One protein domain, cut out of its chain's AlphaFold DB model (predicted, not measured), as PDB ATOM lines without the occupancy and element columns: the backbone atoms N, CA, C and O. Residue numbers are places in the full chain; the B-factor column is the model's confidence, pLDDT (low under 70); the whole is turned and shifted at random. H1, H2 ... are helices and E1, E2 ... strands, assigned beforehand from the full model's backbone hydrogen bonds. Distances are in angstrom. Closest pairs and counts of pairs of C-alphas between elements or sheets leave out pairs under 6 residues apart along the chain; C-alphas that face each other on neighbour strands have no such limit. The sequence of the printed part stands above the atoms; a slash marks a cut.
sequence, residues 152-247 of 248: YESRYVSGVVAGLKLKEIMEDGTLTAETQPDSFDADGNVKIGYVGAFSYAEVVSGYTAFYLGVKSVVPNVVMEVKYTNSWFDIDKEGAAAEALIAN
ATOM      1  N   TYR A 152     357.501 409.980 381.736       93.81
ATOM      2  CA  TYR A 152     357.306 408.595 382.143       93.81
ATOM      3  C   TYR A 152     358.424 408.111 383.080       93.81
ATOM      4  O   TYR A 152     358.157 407.283 383.946       93.81
ATOM      5  N   GLU A 153     359.643 408.653 382.988       95.94
ATOM      6  CA  GLU A 153     360.747 408.313 383.897       95.94
ATOM      7  C   GLU A 153     360.433 408.779 385.322       95.94
ATOM      8  O   GLU A 153     360.508 407.999 386.273       95.94
ATOM      9  N   SER A 154     359.962 410.019 385.468       95.44
ATOM     10  CA  SER A 154     359.519 410.557 386.758       95.44
ATOM     11  C   SER A 154     358.320 409.786 387.318       95.44
ATOM     12  O   SER A 154     358.261 409.516 388.519       95.44
ATOM     13  N   ARG A 155     357.379 409.369 386.459       97.12
ATOM     14  CA  ARG A 155     356.227 408.546 386.872       97.12
ATOM     15  C   ARG A 155     356.624 407.124 387.274       97.12
ATOM     16  O   ARG A 155     356.007 406.559 388.170       97.12
ATOM     17  N   TYR A 156     357.668 406.552 386.680       98.62
ATOM     18  CA  TYR A 156     358.222 405.282 387.147       98.62
ATOM     19  C   TYR A 156     358.739 405.405 388.582       98.62
ATOM     20  O   TYR A 156     358.404 404.582 389.433       98.62
ATOM     21  N   VAL A 157     359.502 406.464 388.876       98.38
ATOM     22  CA  VAL A 157     360.032 406.710 390.227       98.38
ATOM     23  C   VAL A 157     358.903 406.895 391.243       98.38
ATOM     24  O   VAL A 157     358.965 406.304 392.321       98.38
ATOM     25  N   SER A 158     357.840 407.638 390.912       98.25
ATOM     26  CA  SER A 158     356.678 407.746 391.809       98.25
ATOM     27  C   SER A 158     355.971 406.401 392.009       98.25
ATOM     28  O   SER A 158     355.536 406.099 393.122       98.25
ATOM     29  N   GLY A 159     355.942 405.550 390.981       98.69
ATOM     30  CA  GLY A 159     355.495 404.162 391.077       98.69
ATOM     31  C   GLY A 159     356.322 403.329 392.055       98.69
ATOM     32  O   GLY A 159     355.760 402.606 392.872       98.69
ATOM     33  N   VAL A 160     357.651 403.459 392.040       98.88
ATOM     34  CA  VAL A 160     358.527 402.776 393.012       98.88
ATOM     35  C   VAL A 160     358.195 403.212 394.440       98.88
ATOM     36  O   VAL A 160     358.070 402.368 395.324       98.88
ATOM     37  N   VAL A 161     357.999 404.514 394.671       98.69
ATOM     38  CA  VAL A 161     357.614 405.042 395.992       98.69
ATOM     39  C   VAL A 161     356.260 404.484 396.438       98.69
ATOM     40  O   VAL A 161     356.136 404.020 397.572       98.69
ATOM     41  N   ALA A 162     355.266 404.459 395.547       98.56
ATOM     42  CA  ALA A 162     353.970 403.845 395.825       98.56
ATOM     43  C   ALA A 162     354.103 402.346 396.139       98.56
ATOM     44  O   ALA A 162     353.500 401.866 397.094       98.56
ATOM     45  N   GLY A 163     354.948 401.618 395.404       98.69
ATOM     46  CA  GLY A 163     355.240 400.207 395.661       98.69
ATOM     47  C   GLY A 163     355.913 399.964 397.011       98.69
ATOM     48  O   GLY A 163     355.568 399.006 397.699       98.69
ATOM     49  N   LEU A 164     356.829 400.840 397.435       98.75
ATOM     50  CA  LEU A 164     357.434 400.776 398.771       98.75
ATOM     51  C   LEU A 164     356.388 400.988 399.864       98.75
ATOM     52  O   LEU A 164     356.374 400.238 400.839       98.75
ATOM     53  N   LYS A 165     355.487 401.961 399.683       98.44
ATOM     54  CA  LYS A 165     354.410 402.196 400.647       98.44
ATOM     55  C   LYS A 165     353.423 401.032 400.690       98.44
ATOM     56  O   LYS A 165     353.033 400.602 401.769       98.44
ATOM     57  N   LEU A 166     353.058 400.488 399.534       98.19
ATOM     58  CA  LEU A 166     352.194 399.316 399.443       98.19
ATOM     59  C   LEU A 166     352.805 398.121 400.180       98.19
ATOM     60  O   LEU A 166     352.138 397.490 400.992       98.19
ATOM     61  N   LYS A 167     354.097 397.861 399.956       98.38
ATOM     62  CA  LYS A 167     354.837 396.808 400.653       98.38
ATOM     63  C   LYS A 167     354.823 397.000 402.171       98.38
ATOM     64  O   LYS A 167     354.542 396.046 402.883       98.38
ATOM     65  N   GLU A 168     355.085 398.214 402.655       98.38
ATOM     66  CA  GLU A 168     355.050 398.543 404.090       98.38
ATOM     67  C   GLU A 168     353.686 398.204 404.721       98.38
ATOM     68  O   GLU A 168     353.639 397.511 405.733       98.38
ATOM     69  N   ILE A 169     352.584 398.620 404.082       96.75
ATOM     70  CA  ILE A 169     351.202 398.393 404.557       96.75
ATOM     71  C   ILE A 169     350.818 396.898 404.509       96.75
ATOM     72  O   ILE A 169     349.990 396.424 405.287       96.75
ATOM     73  N   MET A 170     351.398 396.125 403.588       96.88
ATOM     74  CA  MET A 170     351.207 394.671 403.556       96.88
ATOM     75  C   MET A 170     352.013 393.966 404.655       96.88
ATOM     76  O   MET A 170     351.524 393.022 405.274       96.88
ATOM     77  N   GLU A 171     353.247 394.410 404.910       97.00
ATOM     78  CA  GLU A 171     354.142 393.820 405.913       97.00
ATOM     79  C   GLU A 171     353.707 394.123 407.354       97.00
ATOM     80  O   GLU A 171     353.917 393.289 408.236       97.00
ATOM     81  N   ASP A 172     353.081 395.276 407.605       96.81
ATOM     82  CA  ASP A 172     352.560 395.638 408.930       96.81
ATOM     83  C   ASP A 172     351.189 395.006 409.258       96.81
ATOM     84  O   ASP A 172     350.710 395.110 410.390       96.81
ATOM     85  N   GLY A 173     350.585 394.299 408.295       95.50
ATOM     86  CA  GLY A 173     349.306 393.603 408.446       95.50
ATOM     87  C   GLY A 173     348.069 394.484 408.263       95.50
ATOM     88  O   GLY A 173     346.950 393.988 408.404       95.50
ATOM     89  N   THR A 174     348.228 395.766 407.921       95.44
ATOM     90  CA  THR A 174     347.104 396.663 407.616       95.44
ATOM     91  C   THR A 174     346.344 396.180 406.379       95.44
ATOM     92  O   THR A 174     345.108 396.151 406.378       95.44
ATOM     93  N   LEU A 175     347.066 395.751 405.339       96.38
ATOM     94  CA  LEU A 175     346.504 395.237 404.089       96.38
ATOM     95  C   LEU A 175     346.813 393.749 403.913       96.38
ATOM     96  O   LEU A 175     347.907 393.359 403.512       96.38
ATOM     97  N   THR A 176     345.817 392.911 404.179       95.75
ATOM     98  CA  THR A 176     345.873 391.460 403.973       95.75
ATOM     99  C   THR A 176     344.558 390.973 403.377       95.75
ATOM    100  O   THR A 176     343.535 391.644 403.504       95.75
ATOM    101  N   ALA A 177     344.551 389.778 402.785       94.56
ATOM    102  CA  ALA A 177     343.317 389.167 402.289       94.56
ATOM    103  C   ALA A 177     342.283 388.898 403.405       94.56
ATOM    104  O   ALA A 177     341.101 388.735 403.117       94.56
ATOM    105  N   GLU A 178     342.705 388.857 404.674       94.06
ATOM    106  CA  GLU A 178     341.805 388.714 405.825       94.06
ATOM    107  C   GLU A 178     341.222 390.060 406.271       94.06
ATOM    108  O   GLU A 178     340.048 390.136 406.631       94.06
ATOM    109  N   THR A 179     342.031 391.123 406.256       94.38
ATOM    110  CA  THR A 179     341.624 392.453 406.732       94.38
ATOM    111  C   THR A 179     340.885 393.259 405.671       94.38
ATOM    112  O   THR A 179     339.984 394.022 406.013       94.38
ATOM    113  N   GLN A 180     341.252 393.099 404.398       95.81
ATOM    114  CA  GLN A 180     340.710 393.840 403.256       95.81
ATOM    115  C   GLN A 180     340.595 392.909 402.032       95.81
ATOM    116  O   GLN A 180     341.362 393.039 401.078       95.81
ATOM    117  N   PRO A 181     339.667 391.932 402.048       95.19
ATOM    118  CA  PRO A 181     339.549 390.925 400.990       95.19
ATOM    119  C   PRO A 181     339.266 391.529 399.608       95.19
ATOM    120  O   PRO A 181     339.751 391.010 398.606       95.19
ATOM    121  N   ASP A 182     338.533 392.642 399.554       95.88
ATOM    122  CA  ASP A 182     338.167 393.295 398.294       95.88
ATOM    123  C   ASP A 182     339.369 393.943 397.590       95.88
ATOM    124  O   ASP A 182     339.326 394.124 396.374       95.88
ATOM    125  N   SER A 183     340.471 394.198 398.305       97.12
ATOM    126  CA  SER A 183     341.722 394.730 397.745       97.12
ATOM    127  C   SER A 183     342.594 393.693 397.046       97.12
ATOM    128  O   SER A 183     343.712 393.996 396.629       97.12
ATOM    129  N   PHE A 184     342.100 392.466 396.890       97.56
ATOM    130  CA  PHE A 184     342.775 391.404 396.161       97.56
ATOM    131  C   PHE A 184     341.886 390.913 395.016       97.56
ATOM    132  O   PHE A 184     340.658 390.870 395.125       97.56
ATOM    133  N   ASP A 185     342.488 390.595 393.874       96.12
ATOM    134  CA  ASP A 185     341.773 389.937 392.781       96.12
ATOM    135  C   ASP A 185     341.594 388.429 393.043       96.12
ATOM    136  O   ASP A 185     342.027 387.888 394.063       96.12
ATOM    137  N   ALA A 186     340.936 387.730 392.115       94.88
ATOM    138  CA  ALA A 186     340.664 386.297 392.244       94.88
ATOM    139  C   ALA A 186     341.936 385.425 392.302       94.88
ATOM    140  O   ALA A 186     341.874 384.298 392.797       94.88
ATOM    141  N   ASP A 187     343.068 385.943 391.820       95.88
ATOM    142  CA  ASP A 187     344.366 385.267 391.815       95.88
ATOM    143  C   ASP A 187     345.226 385.657 393.036       95.88
ATOM    144  O   ASP A 187     346.338 385.152 393.209       95.88
ATOM    145  N   GLY A 188     344.712 386.528 393.911       95.38
ATOM    146  CA  GLY A 188     345.402 387.014 395.103       95.38
ATOM    147  C   GLY A 188     346.410 388.131 394.827       95.38
ATOM    148  O   GLY A 188     347.260 388.397 395.680       95.38
ATOM    149  N   ASN A 189     346.348 388.789 393.665       97.56
ATOM    150  CA  ASN A 189     347.142 389.990 393.410       97.56
ATOM    151  C   ASN A 189     346.511 391.183 394.120       97.56
ATOM    152  O   ASN A 189     345.294 391.362 394.078       97.56
ATOM    153  N   VAL A 190     347.342 392.029 394.724       98.00
ATOM    154  CA  VAL A 190     346.861 393.256 395.361       98.00
ATOM    155  C   VAL A 190     346.437 394.270 394.298       98.00
ATOM    156  O   VAL A 190     347.110 394.438 393.276       98.00
ATOM    157  N   LYS A 191     345.308 394.936 394.520       97.88
ATOM    158  CA  LYS A 191     344.785 395.981 393.644       97.88
ATOM    159  C   LYS A 191     345.389 397.335 394.004       97.88
ATOM    160  O   LYS A 191     345.641 397.639 395.165       97.88
ATOM    161  N   ILE A 192     345.608 398.158 392.987       98.00
ATOM    162  CA  ILE A 192     345.870 399.592 393.123       98.00
ATOM    163  C   ILE A 192     344.987 400.369 392.144       98.00
ATOM    164  O   ILE A 192     344.651 399.876 391.066       98.00
ATOM    165  N   GLY A 193     344.638 401.602 392.498       97.62
ATOM    166  CA  GLY A 193     343.881 402.505 391.635       97.62
ATOM    167  C   GLY A 193     344.751 403.586 390.998       97.62
ATOM    168  O   GLY A 193     345.727 404.044 391.592       97.62
ATOM    169  N   TYR A 194     344.367 404.035 389.804       98.19
ATOM    170  CA  TYR A 194     344.932 405.213 389.146       98.19
ATOM    171  C   TYR A 194     343.821 406.069 388.523       98.19
ATOM    172  O   TYR A 194     342.989 405.572 387.762       98.19
ATOM    173  N   VAL A 195     343.832 407.374 388.799       98.12
ATOM    174  CA  VAL A 195     342.926 408.344 388.165       98.12
ATOM    175  C   VAL A 195     343.656 409.023 387.007       98.12
ATOM    176  O   VAL A 195     344.681 409.675 387.197       98.12
ATOM    177  N   GLY A 196     343.154 408.833 385.789       97.00
ATOM    178  CA  GLY A 196     343.655 409.468 384.572       97.00
ATOM    179  C   GLY A 196     342.714 410.566 384.077       97.00
ATOM    180  O   GLY A 196     341.508 410.486 384.273       97.00
ATOM    181  N   ALA A 197     343.255 411.567 383.384       94.81
ATOM    182  CA  ALA A 197     342.451 412.602 382.736       94.81
ATOM    183  C   ALA A 197     341.755 412.050 381.478       94.81
ATOM    184  O   ALA A 197     340.567 411.731 381.491       94.81
ATOM    185  N   PHE A 198     342.530 411.837 380.413       94.88
ATOM    186  CA  PHE A 198     342.085 411.279 379.134       94.88
ATOM    187  C   PHE A 198     342.843 409.996 378.791       94.88
ATOM    188  O   PHE A 198     343.901 409.715 379.350       94.88
ATOM    189  N   SER A 199     342.348 409.233 377.818       93.75
ATOM    190  CA  SER A 199     343.020 408.041 377.279       93.75
ATOM    191  C   SER A 199     344.104 408.358 376.234       93.75
ATOM    192  O   SER A 199     344.451 407.506 375.417       93.75
ATOM    193  N   TYR A 200     344.656 409.575 376.251       91.94
ATOM    194  CA  TYR A 200     345.721 409.992 375.340       91.94
ATOM    195  C   TYR A 200     347.032 409.240 375.596       91.94
ATOM    196  O   TYR A 200     347.302 408.777 376.709       91.94
ATOM    197  N   ALA A 201     347.871 409.157 374.561       89.44
ATOM    198  CA  ALA A 201     349.110 408.381 374.579       89.44
ATOM    199  C   ALA A 201     350.048 408.769 375.737       89.44
ATOM    200  O   ALA A 201     350.630 407.893 376.376       89.44
ATOM    201  N   GLU A 202     350.151 410.061 376.066       90.25
ATOM    202  CA  GLU A 202     350.970 410.542 377.188       90.25
ATOM    203  C   GLU A 202     350.448 410.064 378.554       90.25
ATOM    204  O   GLU A 202     351.226 409.708 379.444       90.25
ATOM    205  N   VAL A 203     349.121 410.008 378.723       94.50
ATOM    206  CA  VAL A 203     348.492 409.573 379.972       94.50
ATOM    207  C   VAL A 203     348.713 408.078 380.136       94.50
ATOM    208  O   VAL A 203     349.163 407.647 381.200       94.50
ATOM    209  N   VAL A 204     348.485 407.322 379.058       95.31
ATOM    210  CA  VAL A 204     348.701 405.873 378.992       95.31
ATOM    211  C   VAL A 204     350.148 405.506 379.277       95.31
ATOM    212  O   VAL A 204     350.408 404.692 380.164       95.31
ATOM    213  N   SER A 205     351.097 406.136 378.585       94.88
ATOM    214  CA  SER A 205     352.531 405.931 378.813       94.88
ATOM    215  C   SER A 205     352.895 406.185 380.274       94.88
ATOM    216  O   SER A 205     353.555 405.372 380.926       94.88
ATOM    217  N   GLY A 206     352.386 407.278 380.837       96.12
ATOM    218  CA  GLY A 206     352.772 407.668 382.172       96.12
ATOM    219  C   GLY A 206     352.191 406.807 383.297       96.12
ATOM    220  O   GLY A 206     352.941 406.464 384.210       96.12
ATOM    221  N   TYR A 207     350.910 406.416 383.260       97.25
ATOM    222  CA  TYR A 207     350.408 405.474 384.278       97.25
ATOM    223  C   TYR A 207     350.996 404.074 384.087       97.25
ATOM    224  O   TYR A 207     351.130 403.325 385.050       97.25
ATOM    225  N   THR A 208     351.369 403.703 382.856       98.06
ATOM    226  CA  THR A 208     352.034 402.419 382.591       98.06
ATOM    227  C   THR A 208     353.403 402.402 383.258       98.06
ATOM    228  O   THR A 208     353.741 401.436 383.938       98.06
ATOM    229  N   ALA A 209     354.173 403.487 383.140       98.44
ATOM    230  CA  ALA A 209     355.447 403.625 383.836       98.44
ATOM    231  C   ALA A 209     355.278 403.596 385.362       98.44
ATOM    232  O   ALA A 209     356.024 402.889 386.036       98.44
ATOM    233  N   PHE A 210     354.256 404.274 385.898       98.75
ATOM    234  CA  PHE A 210     353.891 404.186 387.314       98.75
ATOM    235  C   PHE A 210     353.606 402.739 387.747       98.75
ATOM    236  O   PHE A 210     354.207 402.254 388.704       98.75
ATOM    237  N   TYR A 211     352.766 402.014 387.005       98.69
ATOM    238  CA  TYR A 211     352.462 400.607 387.280       98.69
ATOM    239  C   TYR A 211     353.713 399.722 387.257       98.69
ATOM    240  O   TYR A 211     353.903 398.897 388.149       98.69
ATOM    241  N   LEU A 212     354.601 399.913 386.276       98.75
ATOM    242  CA  LEU A 212     355.879 399.197 386.212       98.75
ATOM    243  C   LEU A 212     356.789 399.531 387.404       98.75
ATOM    244  O   LEU A 212     357.483 398.645 387.905       98.75
ATOM    245  N   GLY A 213     356.760 400.778 387.881       98.81
ATOM    246  CA  GLY A 213     357.441 401.206 389.101       98.81
ATOM    247  C   GLY A 213     356.927 400.453 390.326       98.81
ATOM    248  O   GLY A 213     357.722 399.846 391.044       98.81
ATOM    249  N   VAL A 214     355.604 400.392 390.515       98.88
ATOM    250  CA  VAL A 214     354.988 399.626 391.617       98.88
ATOM    251  C   VAL A 214     355.362 398.148 391.514       98.88
ATOM    252  O   VAL A 214     355.833 397.553 392.486       98.88
ATOM    253  N   LYS A 215     355.232 397.566 390.317       98.56
ATOM    254  CA  LYS A 215     355.495 396.145 390.050       98.56
ATOM    255  C   LYS A 215     356.947 395.734 390.291       98.56
ATOM    256  O   LYS A 215     357.213 394.572 390.589       98.56
ATOM    257  N   SER A 216     357.887 396.675 390.193       98.75
ATOM    258  CA  SER A 216     359.294 396.427 390.525       98.75
ATOM    259  C   SER A 216     359.525 396.147 392.017       98.75
ATOM    260  O   SER A 216     360.494 395.475 392.366       98.75
ATOM    261  N   VAL A 217     358.625 396.624 392.885       98.75
ATOM    262  CA  VAL A 217     358.672 396.423 394.341       98.75
ATOM    263  C   VAL A 217     357.710 395.318 394.778       98.75
ATOM    264  O   VAL A 217     358.085 394.464 395.582       98.75
ATOM    265  N   VAL A 218     356.489 395.316 394.234       98.38
ATOM    266  CA  VAL A 218     355.424 394.350 394.535       98.38
ATOM    267  C   VAL A 218     355.018 393.636 393.237       98.38
ATOM    268  O   VAL A 218     354.190 394.157 392.496       98.38
ATOM    269  N   PRO A 219     355.579 392.452 392.919       97.94
ATOM    270  CA  PRO A 219     355.335 391.795 391.628       97.94
ATOM    271  C   PRO A 219     353.881 391.356 391.387       97.94
ATOM    272  O   PRO A 219     353.423 391.359 390.242       97.94
ATOM    273  N   ASN A 220     353.168 390.997 392.460       97.25
ATOM    274  CA  ASN A 220     351.795 390.483 392.432       97.25
ATOM    275  C   ASN A 220     350.790 391.627 392.614       97.25
ATOM    276  O   ASN A 220     350.094 391.691 393.624       97.25
ATOM    277  N   VAL A 221     350.767 392.561 391.660       98.12
ATOM    278  CA  VAL A 221     349.919 393.761 391.686       98.12
ATOM    279  C   VAL A 221     349.152 393.929 390.376       98.12
ATOM    280  O   VAL A 221     349.702 393.739 389.281       98.12
ATOM    281  N   VAL A 222     347.894 394.345 390.479       97.94
ATOM    282  CA  VAL A 222     347.028 394.740 389.359       97.94
ATOM    283  C   VAL A 222     346.566 396.182 389.541       97.94
ATOM    284  O   VAL A 222     346.439 396.650 390.667       97.94
ATOM    285  N   MET A 223     346.343 396.902 388.440       98.12
ATOM    286  CA  MET A 223     345.944 398.312 388.481       98.12
ATOM    287  C   MET A 223     344.634 398.546 387.737       98.12
ATOM    288  O   MET A 223     344.516 398.182 386.567       98.12
ATOM    289  N   GLU A 224     343.685 399.204 388.399       97.50
ATOM    290  CA  GLU A 224     342.470 399.731 387.776       97.50
ATOM    291  C   GLU A 224     342.658 401.214 387.445       97.50
ATOM    292  O   GLU A 224     343.119 401.999 388.275       97.50
ATOM    293  N   VAL A 225     342.295 401.606 386.222       97.88
ATOM    294  CA  VAL A 225     342.386 402.994 385.756       97.88
ATOM    295  C   VAL A 225     340.982 403.552 385.550       97.88
ATOM    296  O   VAL A 225     340.190 402.966 384.809       97.88
ATOM    297  N   LYS A 226     340.686 404.714 386.144       97.69
ATOM    298  CA  LYS A 226     339.466 405.487 385.861       97.69
ATOM    299  C   LYS A 226     339.803 406.801 385.178       97.69
ATOM    300  O   LYS A 226     340.637 407.551 385.674       97.69
ATOM    301  N   TYR A 227     339.132 407.079 384.062       97.50
ATOM    302  CA  TYR A 227     339.291 408.331 383.324       97.50
ATOM    303  C   TYR A 227     338.204 409.340 383.692       97.50
ATOM    304  O   TYR A 227     337.018 409.007 383.661       97.50
ATOM    305  N   THR A 228     338.598 410.576 383.994       97.25
ATOM    306  CA  THR A 228     337.671 411.681 384.303       97.25
ATOM    307  C   THR A 228     337.148 412.379 383.046       97.25
ATOM    308  O   THR A 228     336.110 413.040 383.098       97.25
ATOM    309  N   ASN A 229     337.834 412.209 381.910       94.62
ATOM    310  CA  ASN A 229     337.623 412.945 380.660       94.62
ATOM    311  C   ASN A 229     337.673 414.470 380.865       94.62
ATOM    312  O   ASN A 229     336.897 415.216 380.266       94.62
ATOM    313  N   SER A 230     338.552 414.921 381.761       93.44
ATOM    314  CA  SER A 230     338.852 416.328 382.027       93.44
ATOM    315  C   SER A 230     340.309 416.462 382.461       93.44
ATOM    316  O   SER A 230     340.815 415.591 383.168       93.44
ATOM    317  N   TRP A 231     340.971 417.552 382.067       91.88
ATOM    318  CA  TRP A 231     342.326 417.867 382.535       91.88
ATOM    319  C   TRP A 231     342.358 418.363 383.978       91.88
ATOM    320  O   TRP A 231     343.359 418.159 384.660       91.88
ATOM    321  N   PHE A 232     341.272 418.994 384.422       91.00
ATOM    322  CA  PHE A 232     341.147 419.538 385.765       91.00
ATOM    323  C   PHE A 232     339.676 419.561 386.180       91.00
ATOM    324  O   PHE A 232     338.874 420.330 385.645       91.00
ATOM    325  N   ASP A 233     339.290 418.667 387.084       93.69
ATOM    326  CA  ASP A 233     337.939 418.610 387.649       93.69
ATOM    327  C   ASP A 233     337.996 417.903 389.006       93.69
ATOM    328  O   ASP A 233     337.883 416.680 389.089       93.69
ATOM    329  N   ILE A 234     338.199 418.689 390.067       93.38
ATOM    330  CA  ILE A 234     338.421 418.191 391.434       93.38
ATOM    331  C   ILE A 234     337.286 417.259 391.882       93.38
ATOM    332  O   ILE A 234     337.541 416.239 392.524       93.38
ATOM    333  N   ASP A 235     336.040 417.574 391.519       96.81
ATOM    334  CA  ASP A 235     334.878 416.772 391.900       96.81
ATOM    335  C   ASP A 235     334.891 415.411 391.187       96.81
ATOM    336  O   ASP A 235     334.690 414.372 391.822       96.81
ATOM    337  N   LYS A 236     335.175 415.380 389.876       97.62
ATOM    338  CA  LYS A 236     335.295 414.111 389.133       97.62
ATOM    339  C   LYS A 236     336.516 413.303 389.548       97.62
ATOM    340  O   LYS A 236     336.429 412.077 389.600       97.62
ATOM    341  N   GLU A 237     337.640 413.955 389.821       96.81
ATOM    342  CA  GLU A 237     338.863 413.315 390.311       96.81
ATOM    343  C   GLU A 237     338.620 412.657 391.673       96.81
ATOM    344  O   GLU A 237     338.937 411.479 391.848       96.81
ATOM    345  N   GLY A 238     337.977 413.380 392.597       97.88
ATOM    346  CA  GLY A 238     337.565 412.867 393.902       97.88
ATOM    347  C   GLY A 238     336.610 411.683 393.777       97.88
ATOM    348  O   GLY A 238     336.885 410.613 394.316       97.88
ATOM    349  N   ALA A 239     335.544 411.819 392.983       98.06
ATOM    350  CA  ALA A 239     334.584 410.738 392.758       98.06
ATOM    351  C   ALA A 239     335.227 409.496 392.110       98.06
ATOM    352  O   ALA A 239     334.883 408.362 392.448       98.06
ATOM    353  N   ALA A 240     336.174 409.679 391.184       98.25
ATOM    354  CA  ALA A 240     336.912 408.576 390.573       98.25
ATOM    355  C   ALA A 240     337.820 407.866 391.586       98.25
ATOM    356  O   ALA A 240     337.850 406.634 391.605       98.25
ATOM    357  N   ALA A 241     338.517 408.621 392.441       98.12
ATOM    358  CA  ALA A 241     339.361 408.079 393.502       98.12
ATOM    359  C   ALA A 241     338.539 407.312 394.550       98.12
ATOM    360  O   ALA A 241     338.873 406.174 394.872       98.12
ATOM    361  N   GLU A 242     337.429 407.882 395.023       98.06
ATOM    362  CA  GLU A 242     336.505 407.215 395.950       98.06
ATOM    363  C   GLU A 242     335.957 405.916 395.360       98.06
ATOM    364  O   GLU A 242     335.890 404.897 396.042       98.06
ATOM    365  N   ALA A 243     335.610 405.922 394.071       97.81
ATOM    366  CA  ALA A 243     335.098 404.737 393.402       97.81
ATOM    367  C   ALA A 243     336.168 403.658 393.162       97.81
ATOM    368  O   ALA A 243     335.799 402.497 393.006       97.81
ATOM    369  N   LEU A 244     337.452 404.025 393.083       97.69
ATOM    370  CA  LEU A 244     338.563 403.068 393.077       97.69
ATOM    371  C   LEU A 244     338.730 402.452 394.468       97.69
ATOM    372  O   LEU A 244     338.671 401.239 394.573       97.69
ATOM    373  N   ILE A 245     338.807 403.280 395.518       96.00
ATOM    374  CA  ILE A 245     338.936 402.833 396.920       96.00
ATOM    375  C   ILE A 245     337.772 401.921 397.331       96.00
ATOM    376  O   ILE A 245     337.956 400.932 398.033       96.00
ATOM    377  N   ALA A 246     336.551 402.237 396.893       95.50
ATOM    378  CA  ALA A 246     335.377 401.414 397.169       95.50
ATOM    379  C   ALA A 246     335.412 400.042 396.467       95.50
ATOM    380  O   ALA A 246     334.642 399.161 396.844       95.50
ATOM    381  N   ASN A 247     336.264 399.860 395.451       93.56
ATOM    382  CA  ASN A 247     336.432 398.603 394.715       93.56
ATOM    383  C   ASN A 247     337.633 397.760 395.207       93.56
ATOM    384  O   ASN A 247     338.006 396.769 394.557       93.56
TER     385      ASN A 247
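AT A GLANCE: This is residues 152 to 247 of the 248 residues of the protein "BMP family ABC transporter substrate-binding protein" of Blautia sp (UniProt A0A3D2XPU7). A narrow ribbon of two parallel strands, E1 and E2, runs through the middle, with H2 packed over one face and H3 over the other. H1 lies side by side with H2, making a pair of helices on that side, and the long loop of residues 172 to 189 leads from H1 to E1. The 96 printed residues include three named helices and two named strands, in the order H1 E1 H2 E2 H3, of the mixed class. The whole is compact, with a radius of gyration of the C-alphas of 13.6 A and spans of 37 by 28 by 21 A.

HOW THE PARTS SIT: E1, residues 190 to 196, and E2, residues 221 to 227, are parallel neighbours at 24 degrees; N 194 and O 224 are within hydrogen-bond range at 2.8 A, as are N 224 and O 192 at 2.9 A. With H2, residues 201 to 217, they form a strand-helix-strand unit, two parallel strands joined through a helix, with a right-handed crossover. The closest C-alphas of H2 and E2 are those of Lys 215 and Val 221, 6.3 A. H3, residues 234 to 245, comes closest to E1 at the C-alphas of Leu 244 and Gly 193, 5.5 A; it is apart from H2. H1, residues 152 to 171, touches H2, closest at the C-alphas of Gly 159 and Gly 213, 4.1 A; they run the same way at a tilt of 38 degrees, only just steep. Every O i to N i+4 pair is within hydrogen-bond range in H1 and H3, and 12 of 13 in H2.

IN THESE COORDINATES: E1 is 19.7 A long and E2 19.9 A. H1 spans 28.2 A from C-alpha 152 at (357.306, 408.595, 382.143), H2 25.0 A, and H3 16.3 A, ending at C-alpha 245 at (338.936, 402.833, 396.920).

THE WHOLE: The C-alphas farthest apart, those of Glu 178 and Ala 201, are 37.6 A apart. The printed part has no cut; the link from H1 to E1 is long. No printed residue is under 70 in pLDDT.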